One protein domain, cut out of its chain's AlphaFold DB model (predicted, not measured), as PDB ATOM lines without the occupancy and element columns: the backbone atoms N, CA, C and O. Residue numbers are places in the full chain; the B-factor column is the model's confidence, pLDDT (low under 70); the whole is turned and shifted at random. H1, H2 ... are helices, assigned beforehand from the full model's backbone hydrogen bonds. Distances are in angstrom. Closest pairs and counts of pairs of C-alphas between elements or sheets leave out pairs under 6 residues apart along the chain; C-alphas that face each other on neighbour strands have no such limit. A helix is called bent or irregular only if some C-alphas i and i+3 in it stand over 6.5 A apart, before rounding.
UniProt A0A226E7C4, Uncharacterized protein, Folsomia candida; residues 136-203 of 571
ATOM      1  N   GLU A 136      34.032  69.739  57.603       57.59
ATOM      2  CA  GLU A 136      33.744  70.499  58.816       57.59
ATOM      3  C   GLU A 136      34.994  71.179  59.386       57.59
ATOM      4  O   GLU A 136      34.898  72.293  59.889       57.59
ATOM      5  N   PHE A 137      36.175  70.588  59.173       60.38
ATOM      6  CA  PHE A 137      37.456  71.218  59.472       60.38
ATOM      7  C   PHE A 137      37.615  72.616  58.844       60.38
ATOM      8  O   PHE A 137      38.167  73.508  59.481       60.38
ATOM      9  N   TYR A 138      37.103  72.841  57.630       57.09
ATOM     10  CA  TYR A 138      37.203  74.141  56.955       57.09
ATOM     11  C   TYR A 138      36.217  75.185  57.500       57.09
ATOM     12  O   TYR A 138      36.433  76.380  57.308       57.09
ATOM     13  N   PHE A 139      35.138  74.756  58.166       57.66
ATOM     14  CA  PHE A 139      34.103  75.647  58.704       57.66
ATOM     15  C   PHE A 139      34.239  75.892  60.207       57.66
ATOM     16  O   PHE A 139      33.754  76.911  60.702       57.66
ATOM     17  N   THR A 140      34.909  75.002  60.943       65.56
ATOM     18  CA  THR A 140      35.269  75.266  62.336       65.56
ATOM     19  C   THR A 140      36.300  76.395  62.373       65.56
ATOM     20  O   THR A 140      37.366  76.237  61.773       65.56
ATOM     21  N   PRO A 141      36.021  77.534  63.037       70.19
ATOM     22  CA  PRO A 141      36.970  78.636  63.098       70.19
ATOM     23  C   PRO A 141      38.275  78.120  63.696       70.19
ATOM     24  O   PRO A 141      38.286  77.556  64.791       70.19
ATOM     25  N   PHE A 142      39.368  78.280  62.949       68.62
ATOM     26  CA  PHE A 142      40.680  77.857  63.410       68.62
ATOM     27  C   PHE A 142      40.972  78.472  64.780       68.62
ATOM     28  O   PHE A 142      40.676  79.648  65.016       68.62
ATOM     29  N   GLN A 143      41.572  77.681  65.672       77.56
ATOM     30  CA  GLN A 143      42.042  78.172  66.966       77.56
ATOM     31  C   GLN A 143      42.904  79.425  66.751       77.56
ATOM     32  O   GLN A 143      43.685  79.491  65.800       77.56
ATOM     33  N   LEU A 144      42.763  80.430  67.619       79.38
ATOM     34  CA  LEU A 144      43.478  81.710  67.502       79.38
ATOM     35  C   LEU A 144      44.998  81.512  67.333       79.38
ATOM     36  O   LEU A 144      45.649  82.226  66.575       79.38
ATOM     37  N   GLU A 145      45.543  80.492  67.993       76.88
ATOM     38  CA  GLU A 145      46.943  80.060  67.913       76.88
ATOM     39  C   GLU A 145      47.390  79.765  66.474       76.88
ATOM     40  O   GLU A 145      48.492  80.128  66.056       76.88
ATOM     41  N   LEU A 146      46.501  79.176  65.680       75.62
ATOM     42  CA  LEU A 146      46.746  78.836  64.288       75.62
ATOM     43  C   LEU A 146      46.842  80.102  63.435       75.62
ATOM     44  O   LEU A 146      47.789  80.231  62.664       75.62
ATOM     45  N   TRP A 147      45.969  81.090  63.648       80.00
ATOM     46  CA  TRP A 147      46.063  82.401  62.991       80.00
ATOM     47  C   TRP A 147      47.349  83.148  63.348       80.00
ATOM     48  O   TRP A 147      47.989  83.727  62.466       80.00
ATOM     49  N   ILE A 148      47.759  83.086  64.619       79.88
ATOM     50  CA  ILE A 148      49.017  83.677  65.095       79.88
ATOM     51  C   ILE A 148      50.222  83.040  64.387       79.88
ATOM     52  O   ILE A 148      51.192  83.742  64.124       79.88
ATOM     53  N   SER A 149      50.162  81.752  64.025       79.38
ATOM     54  CA  SER A 149      51.218  81.076  63.251       79.38
ATOM     55  C   SER A 149      51.116  81.292  61.730       79.38
ATOM     56  O   SER A 149      52.132  81.452  61.047       79.38
ATOM     57  N   LEU A 150      49.894  81.354  61.197       79.00
ATOM     58  CA  LEU A 150      49.600  81.426  59.767       79.00
ATOM     59  C   LEU A 150      49.924  82.807  59.186       79.00
ATOM     60  O   LEU A 150      50.466  82.908  58.087       79.00
ATOM     61  N   ILE A 151      49.634  83.886  59.915       82.00
ATOM     62  CA  ILE A 151      49.904  85.247  59.433       82.00
ATOM     63  C   ILE A 151      51.416  85.469  59.204       82.00
ATOM     64  O   ILE A 151      51.788  85.865  58.095       82.00
ATOM     65  N   PRO A 152      52.317  85.167  60.165       83.81
ATOM     66  CA  PRO A 152      53.762  85.230  59.944       83.81
ATOM     67  C   PRO A 152      54.245  84.325  58.812       83.81
ATOM     68  O   PRO A 152      55.131  84.728  58.059       83.81
ATOM     69  N   PHE A 153      53.654  83.134  58.660       81.69
ATOM     70  CA  PHE A 153      53.937  82.229  57.545       81.69
ATOM     71  C   PHE A 153      53.669  82.908  56.199       81.69
ATOM     72  O   PHE A 153      54.564  82.983  55.352       81.69
ATOM     73  N   ILE A 154      52.464  83.458  56.018       81.75
ATOM     74  CA  ILE A 154      52.057  84.107  54.767       81.75
ATOM     75  C   ILE A 154      52.975  85.298  54.488       81.75
ATOM     76  O   ILE A 154      53.467  85.448  53.368       81.75
ATOM     77  N   VAL A 155      53.268  86.114  55.505       83.75
ATOM     78  CA  VAL A 155      54.182  87.260  55.384       83.75
ATOM     79  C   VAL A 155      55.591  86.806  54.989       83.75
ATOM     80  O   VAL A 155      56.176  87.376  54.067       83.75
ATOM     81  N   GLY A 156      56.118  85.757  55.625       84.69
ATOM     82  CA  GLY A 156      57.443  85.204  55.348       84.69
ATOM     83  C   GLY A 156      57.568  84.664  53.924       84.69
ATOM     84  O   GLY A 156      58.473  85.065  53.190       84.69
ATOM     85  N   VAL A 157      56.623  83.826  53.487       82.44
ATOM     86  CA  VAL A 157      56.590  83.291  52.114       82.44
ATOM     87  C   VAL A 157      56.458  84.421  51.096       82.44
ATOM     88  O   VAL A 157      57.185  84.438  50.100       82.44
ATOM     89  N   THR A 158      55.597  85.407  51.359       84.19
ATOM     90  CA  THR A 158      55.419  86.577  50.484       84.19
ATOM     91  C   THR A 158      56.699  87.411  50.392       84.19
ATOM     92  O   THR A 158      57.068  87.869  49.308       84.19
ATOM     93  N   MET A 159      57.421  87.586  51.502       84.88
ATOM     94  CA  MET A 159      58.690  88.313  51.537       84.88
ATOM     95  C   MET A 159      59.786  87.568  50.768       84.88
ATOM     96  O   MET A 159      60.441  88.170  49.917       84.88
ATOM     97  N   ILE A 160      59.956  86.264  51.010       84.12
ATOM     98  CA  ILE A 160      60.960  85.427  50.334       84.12
ATOM     99  C   ILE A 160      60.706  85.401  48.829       84.12
ATOM    100  O   ILE A 160      61.617  85.655  48.043       84.12
ATOM    101  N   THR A 161      59.464  85.154  48.412       82.06
ATOM    102  CA  THR A 161      59.104  85.153  46.988       82.06
ATOM    103  C   THR A 161      59.285  86.540  46.361       82.06
ATOM    104  O   THR A 161      59.766  86.640  45.232       82.06
ATOM    105  N   SER A 162      59.001  87.626  47.091       84.81
ATOM    106  CA  SER A 162      59.243  88.999  46.618       84.81
ATOM    107  C   SER A 162      60.730  89.308  46.447       84.81
ATOM    108  O   SER A 162      61.122  89.933  45.458       84.81
ATOM    109  N   LEU A 163      61.575  88.843  47.371       85.31
ATOM    110  CA  LEU A 163      63.030  88.938  47.250       85.31
ATOM    111  C   LEU A 163      63.526  88.102  46.067       85.31
ATOM    112  O   LEU A 163      64.267  88.619  45.234       85.31
ATOM    113  N   TYR A 164      63.057  86.860  45.934       83.75
ATOM    114  CA  TYR A 164      63.388  85.994  44.806       83.75
ATOM    115  C   TYR A 164      63.026  86.654  43.475       83.75
ATOM    116  O   TYR A 164      63.863  86.728  42.583       83.75
ATOM    117  N   LYS A 165      61.828  87.236  43.356       84.88
ATOM    118  CA  LYS A 165      61.423  88.005  42.172       84.88
ATOM    119  C   LYS A 165      62.365  89.179  41.894       84.88
ATOM    120  O   LYS A 165      62.694  89.431  40.739       84.88
ATOM    121  N   ARG A 166      62.792  89.903  42.933       85.94
ATOM    122  CA  ARG A 166      63.677  91.071  42.801       85.94
ATOM    123  C   ARG A 166      65.095  90.697  42.356       85.94
ATOM    124  O   ARG A 166      65.717  91.479  41.632       85.94
ATOM    125  N   PHE A 167      65.599  89.546  42.801       85.38
ATOM    126  CA  PHE A 167      66.954  89.067  42.504       85.38
ATOM    127  C   PHE A 167      67.036  88.140  41.286       85.38
ATOM    128  O   PHE A 167      68.100  88.027  40.685       85.38
ATOM    129  N   SER A 168      65.934  87.502  40.901       81.31
ATOM    130  CA  SER A 168      65.859  86.613  39.743       81.31
ATOM    131  C   SER A 168      65.665  87.386  38.429       81.31
ATOM    132  O   SER A 168      65.357  88.579  38.404       81.31
ATOM    133  N   ILE A 169      65.813  86.673  37.309       77.75
ATOM    134  CA  ILE A 169      65.669  87.160  35.924       77.75
ATOM    135  C   ILE A 169      64.250  87.708  35.644       77.75
ATOM    136  O   ILE A 169      64.026  88.411  34.665       77.75
ATOM    137  N   TYR A 170      63.281  87.474  36.532       78.75
ATOM    138  CA  TYR A 170      61.878  87.878  36.374       78.75
ATOM    139  C   TYR A 170      61.562  89.345  36.723       78.75
ATOM    140  O   TYR A 170      60.406  89.663  37.016       78.75
ATOM    141  N   LYS A 171      62.548  90.255  36.683       80.69
ATOM    142  CA  LYS A 171      62.361  91.681  37.025       80.69
ATOM    143  C   LYS A 171      61.238  92.372  36.244       80.69
ATOM    144  O   LYS A 171      60.614  93.281  36.781       80.69
ATOM    145  N   GLU A 172      60.966  91.938  35.017       86.81
ATOM    146  CA  GLU A 172      60.006  92.600  34.120       86.81
ATOM    147  C   GLU A 172      58.542  92.181  34.335       86.81
ATOM    148  O   GLU A 172      57.635  92.818  33.806       86.81
ATOM    149  N   ILE A 173      58.265  91.137  35.124       83.75
ATOM    150  CA  ILE A 173      56.894  90.633  35.281       83.75
ATOM    151  C   ILE A 173      56.202  91.348  36.450       83.75
ATOM    152  O   ILE A 173      56.428  91.049  37.628       83.75
ATOM    153  N   SER A 174      55.301  92.282  36.151       81.94
ATOM    154  CA  SER A 174      54.455  92.955  37.144       81.94
ATOM    155  C   SER A 174      53.273  92.068  37.562       81.94
ATOM    156  O   SER A 174      52.156  92.229  37.085       81.94
ATOM    157  N   PHE A 175      53.522  91.111  38.455       84.44
ATOM    158  CA  PHE A 175      52.479  90.281  39.068       84.44
ATOM    159  C   PHE A 175      52.470  90.420  40.610       84.44
ATOM    160  O   PHE A 175      53.561  90.434  41.206       84.44
ATOM    161  N   PRO A 176      51.290  90.556  41.254       86.62
ATOM    162  CA  PRO A 176      51.144  90.676  42.708       86.62
ATOM    163  C   PRO A 176      51.359  89.327  43.414       86.62
ATOM    164  O   PRO A 176      50.450  88.517  43.547       86.62
ATOM    165  N   LEU A 177      52.577  89.102  43.913       82.81
ATOM    166  CA  LEU A 177      52.968  87.843  44.567       82.81
ATOM    167  C   LEU A 177      52.143  87.493  45.808       82.81
ATOM    168  O   LEU A 177      51.891  86.321  46.058       82.81
ATOM    169  N   TRP A 178      51.726  88.494  46.580       82.06
ATOM    170  CA  TRP A 178      50.941  88.264  47.790       82.06
ATOM    171  C   TRP A 178      49.569  87.656  47.467       82.06
ATOM    172  O   TRP A 178      49.131  86.757  48.177       82.06
ATOM    173  N   LEU A 179      48.932  88.074  46.361       83.31
ATOM    174  CA  LEU A 179      47.667  87.489  45.905       83.31
ATOM    175  C   LEU A 179      47.855  86.033  45.508       83.31
ATOM    176  O   LEU A 179      47.013  85.214  45.835       83.31
ATOM    177  N   PHE A 180      48.977  85.696  44.873       83.31
ATOM    178  CA  PHE A 180      49.277  84.313  44.524       83.31
ATOM    179  C   PHE A 180      49.444  83.417  45.749       83.31
ATOM    180  O   PHE A 180      48.887  82.323  45.772       83.31
ATOM    181  N   VAL A 181      50.159  83.875  46.780       83.31
ATOM    182  CA  VAL A 181      50.311  83.113  48.032       83.31
ATOM    183  C   VAL A 181      48.952  82.893  48.695       83.31
ATOM    184  O   VAL A 181      48.647  81.778  49.106       83.31
ATOM    185  N   VAL A 182      48.116  83.934  48.747       79.94
ATOM    186  CA  VAL A 182      46.765  83.855  49.319       79.94
ATOM    187  C   VAL A 182      45.863  82.928  48.496       79.94
ATOM    188  O   VAL A 182      45.213  82.062  49.063       79.94
ATOM    189  N   GLN A 183      45.861  83.046  47.168       82.31
ATOM    190  CA  GLN A 183      45.074  82.185  46.276       82.31
ATOM    191  C   GLN A 183      45.498  80.718  46.380       82.31
ATOM    192  O   GLN A 183      44.647  79.844  46.486       82.31
ATOM    193  N   THR A 184      46.806  80.455  46.453       78.81
ATOM    194  CA  THR A 184      47.336  79.098  46.657       78.81
ATOM    195  C   THR A 184      46.881  78.518  47.998       78.81
ATOM    196  O   THR A 184      46.571  77.335  48.074       78.81
ATOM    197  N   LEU A 185      46.798  79.342  49.051       77.38
ATOM    198  CA  LEU A 185      46.314  78.921  50.369       77.38
ATOM    199  C   LEU A 185      44.825  78.547  50.358       77.38
ATOM    200  O   LEU A 185      44.421  77.630  51.065       77.38
ATOM    201  N   PHE A 186      44.019  79.253  49.564       77.88
ATOM    202  CA  PHE A 186      42.588  78.978  49.401       77.88
ATOM    203  C   PHE A 186      42.285  77.930  48.321       77.88
ATOM    204  O   PHE A 186      41.120  77.725  47.994       77.88
ATOM    205  N   GLU A 187      43.314  77.286  47.761       72.81
ATOM    206  CA  GLU A 187      43.203  76.372  46.616       72.81
ATOM    207  C   GLU A 187      42.497  76.999  45.393       72.81
ATOM    208  O   GLU A 187      42.039  76.293  44.491       72.81
ATOM    209  N   GLU A 188      42.430  78.332  45.313       76.38
ATOM    210  CA  GLU A 188      41.852  79.019  44.165       76.38
ATOM    211  C   GLU A 188      42.879  79.100  43.028       76.38
ATOM    212  O   GLU A 188      44.041  79.462  43.254       76.38
ATOM    213  N   PRO A 189      42.477  78.805  41.778       74.56
ATOM    214  CA  PRO A 189      43.375  78.890  40.639       74.56
ATOM    215  C   PRO A 189      43.794  80.348  40.411       74.56
ATOM    216  O   PRO A 189      43.062  81.156  39.842       74.56
ATOM    217  N   ALA A 190      45.007  80.684  40.846       76.38
ATOM    218  CA  ALA A 190      45.625  81.967  40.560       76.38
ATOM    219  C   ALA A 190      45.930  82.083  39.063       76.38
ATOM    220  O   ALA A 190      46.473  81.153  38.455       76.38
ATOM    221  N   PHE A 191      45.658  83.251  38.471       80.50
ATOM    222  CA  PHE A 191      46.093  83.552  37.108       80.50
ATOM    223  C   PHE A 191      47.623  83.612  37.073       80.50
ATOM    224  O   PHE A 191      48.243  84.642  37.342       80.50
ATOM    225  N   THR A 192      48.239  82.470  36.786       78.94
ATOM    226  CA  THR A 192      49.686  82.306  36.791       78.94
ATOM    227  C   THR A 192      50.177  82.465  35.354       78.94
ATOM    228  O   THR A 192      49.699  81.759  34.469       78.94
ATOM    229  N   PRO A 193      51.115  83.385  35.063       82.69
ATOM    230  CA  PRO A 193      51.670  83.509  33.722       82.69
ATOM    231  C   PRO A 193      52.233  82.165  33.245       82.69
ATOM    232  O   PRO A 193      53.006  81.526  33.961       82.69
ATOM    233  N   SER A 194      51.924  81.769  32.010       81.25
ATOM    234  CA  SER A 194      52.282  80.461  31.427       81.25
ATOM    235  C   SER A 194      53.785  80.131  31.428       81.25
ATOM    236  O   SER A 194      54.183  78.977  31.263       81.25
ATOM    237  N   ARG A 195      54.651  81.137  31.620       81.88
ATOM    238  CA  ARG A 195      56.104  80.966  31.801       81.88
ATOM    239  C   ARG A 195      56.486  80.454  33.196       81.88
ATOM    240  O   ARG A 195      57.500  79.779  33.316       81.88
ATOM    241  N   ILE A 196      55.699  80.778  34.223       76.00
ATOM    242  CA  ILE A 196      55.919  80.388  35.625       76.00
ATOM    243  C   ILE A 196      55.261  79.032  35.910       76.00
ATOM    244  O   ILE A 196      55.856  78.193  36.575       76.00
ATOM    245  N   GLU A 197      54.093  78.777  35.319       75.75
ATOM    246  CA  GLU A 197      53.350  77.511  35.441       75.75
ATOM    247  C   GLU A 197      54.165  76.276  35.001       75.75
ATOM    248  O   GLU A 197      53.977  75.166  35.497       75.75
ATOM    249  N   LYS A 198      55.115  76.464  34.078       77.56
ATOM    250  CA  LYS A 198      56.003  75.397  33.591       77.56
ATOM    251  C   LYS A 198      57.155  75.063  34.544       77.56
ATOM    252  O   LYS A 198      57.855  74.080  34.306       77.56
ATOM    253  N   ALA A 199      57.389  75.854  35.591       77.44
ATOM    254  CA  ALA A 199      58.441  75.570  36.558       77.44
ATOM    255  C   ALA A 199      58.003  74.439  37.504       77.44
ATOM    256  O   ALA A 199      56.947  74.516  38.126       77.44
ATOM    257  N   TYR A 200      58.844  73.407  37.652       68.12
ATOM    258  CA  TYR A 200      58.567  72.213  38.471       68.12
ATOM    259  C   TYR A 200      58.126  72.529  39.910       68.12
ATOM    260  O   TYR A 200      57.323  71.796  40.477       68.12
ATOM    261  N   PHE A 201      58.603  73.639  40.479       65.44
ATOM    262  CA  PHE A 201      58.257  74.075  41.833       65.44
ATOM    263  C   PHE A 201      56.765  74.430  42.005       65.44
ATOM    264  O   PHE A 201      56.240  74.301  43.103       65.44
ATOM    265  N   PHE A 202      56.065  74.826  40.933       59.50
ATOM    266  CA  PHE A 202      54.638  75.186  40.972       59.50
ATOM    267  C   PHE A 202      53.693  73.989  40.784       59.50
ATOM    268  O   PHE A 202      52.494  74.129  40.989       59.50
ATOM    269  N   ARG A 203      54.213  72.813  40.404       60.03
ATOM    270  CA  ARG A 203      53.425  71.591  40.146       60.03
ATOM    271  C   ARG A 203      53.421  70.592  41.303       60.03
ATOM    272  O   ARG A 203      52.987  69.458  41.123       60.03
TER     273      ARG A 203
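AT A GLANCE: This is residues 136 to 203 of the 571 residues of an uncharacterized protein of Folsomia candida (UniProt A0A226E7C4). One long helix, H2, makes the longest axis; after H2 the backbone folds back, and H4 packs at a steep tilt on residues 154 to 162 of H2. Residues 136 to 153, which hold H1 and residues 144 to 153 of H2, stick out from the body, while the short H5 and H6 lie apart from H2. The printed part has 68 residues with six named helices, H1 to H6 in chain order, and no named strand: all helix. It is loose and elongated, with a radius of gyration of the C-alphas of 14.2 A and spans of 41 by 21 by 19 A.

HOW THE PARTS SIT: Begin at H1, residues 136 to 139, which touches no helix and is apart from H2, residues 144 to 167. H3, residues 169 to 172, is close to H2 but not clearly touching; their closest C-alphas, of Lys 165 and Lys 171, are 6.4 A apart. H4, residues 177 to 185, touches H2, and H2 touches it with residues 154 to 162 alone; the closest C-alphas, of Thr 158 and Trp 178, are 5.5 A apart. H2 and H4 run opposite ways at a steep tilt of 44 degrees. H5, residues 194 to 197, and H6, residues 200 to 203, are close but not clearly touching, the closest C-alphas, of Glu 197 and Arg 203, being 7.6 A apart. Every O i to N i+4 pair is within hydrogen-bond range in H4 and 19 of 20 are in H2; H1, H3, H5 and H6 are too short for such a pair.

IN THESE COORDINATES: Find C-alpha 136 at (33.744, 70.499, 58.816), where H1 begins. H2 runs 35.1 A from C-alpha 144 at (43.478, 81.710, 67.502) to C-alpha 167. H3 is irregular, with C-alphas 169 and 172 at 8.1 A. H4 is 12.6 A long, and H6 ends at C-alpha 203 at (53.425, 71.591, 40.146).

THE WHOLE: The C-alphas of Glu 136 and Ile 169, the two farthest apart, are 42.7 A apart. The printed part has no cut, and the link from H4 to H5 is short while the others are tight. Mean pLDDT of the printed part is 78.1; residues 136 to 140, 142 and 200 to 203 are under 70.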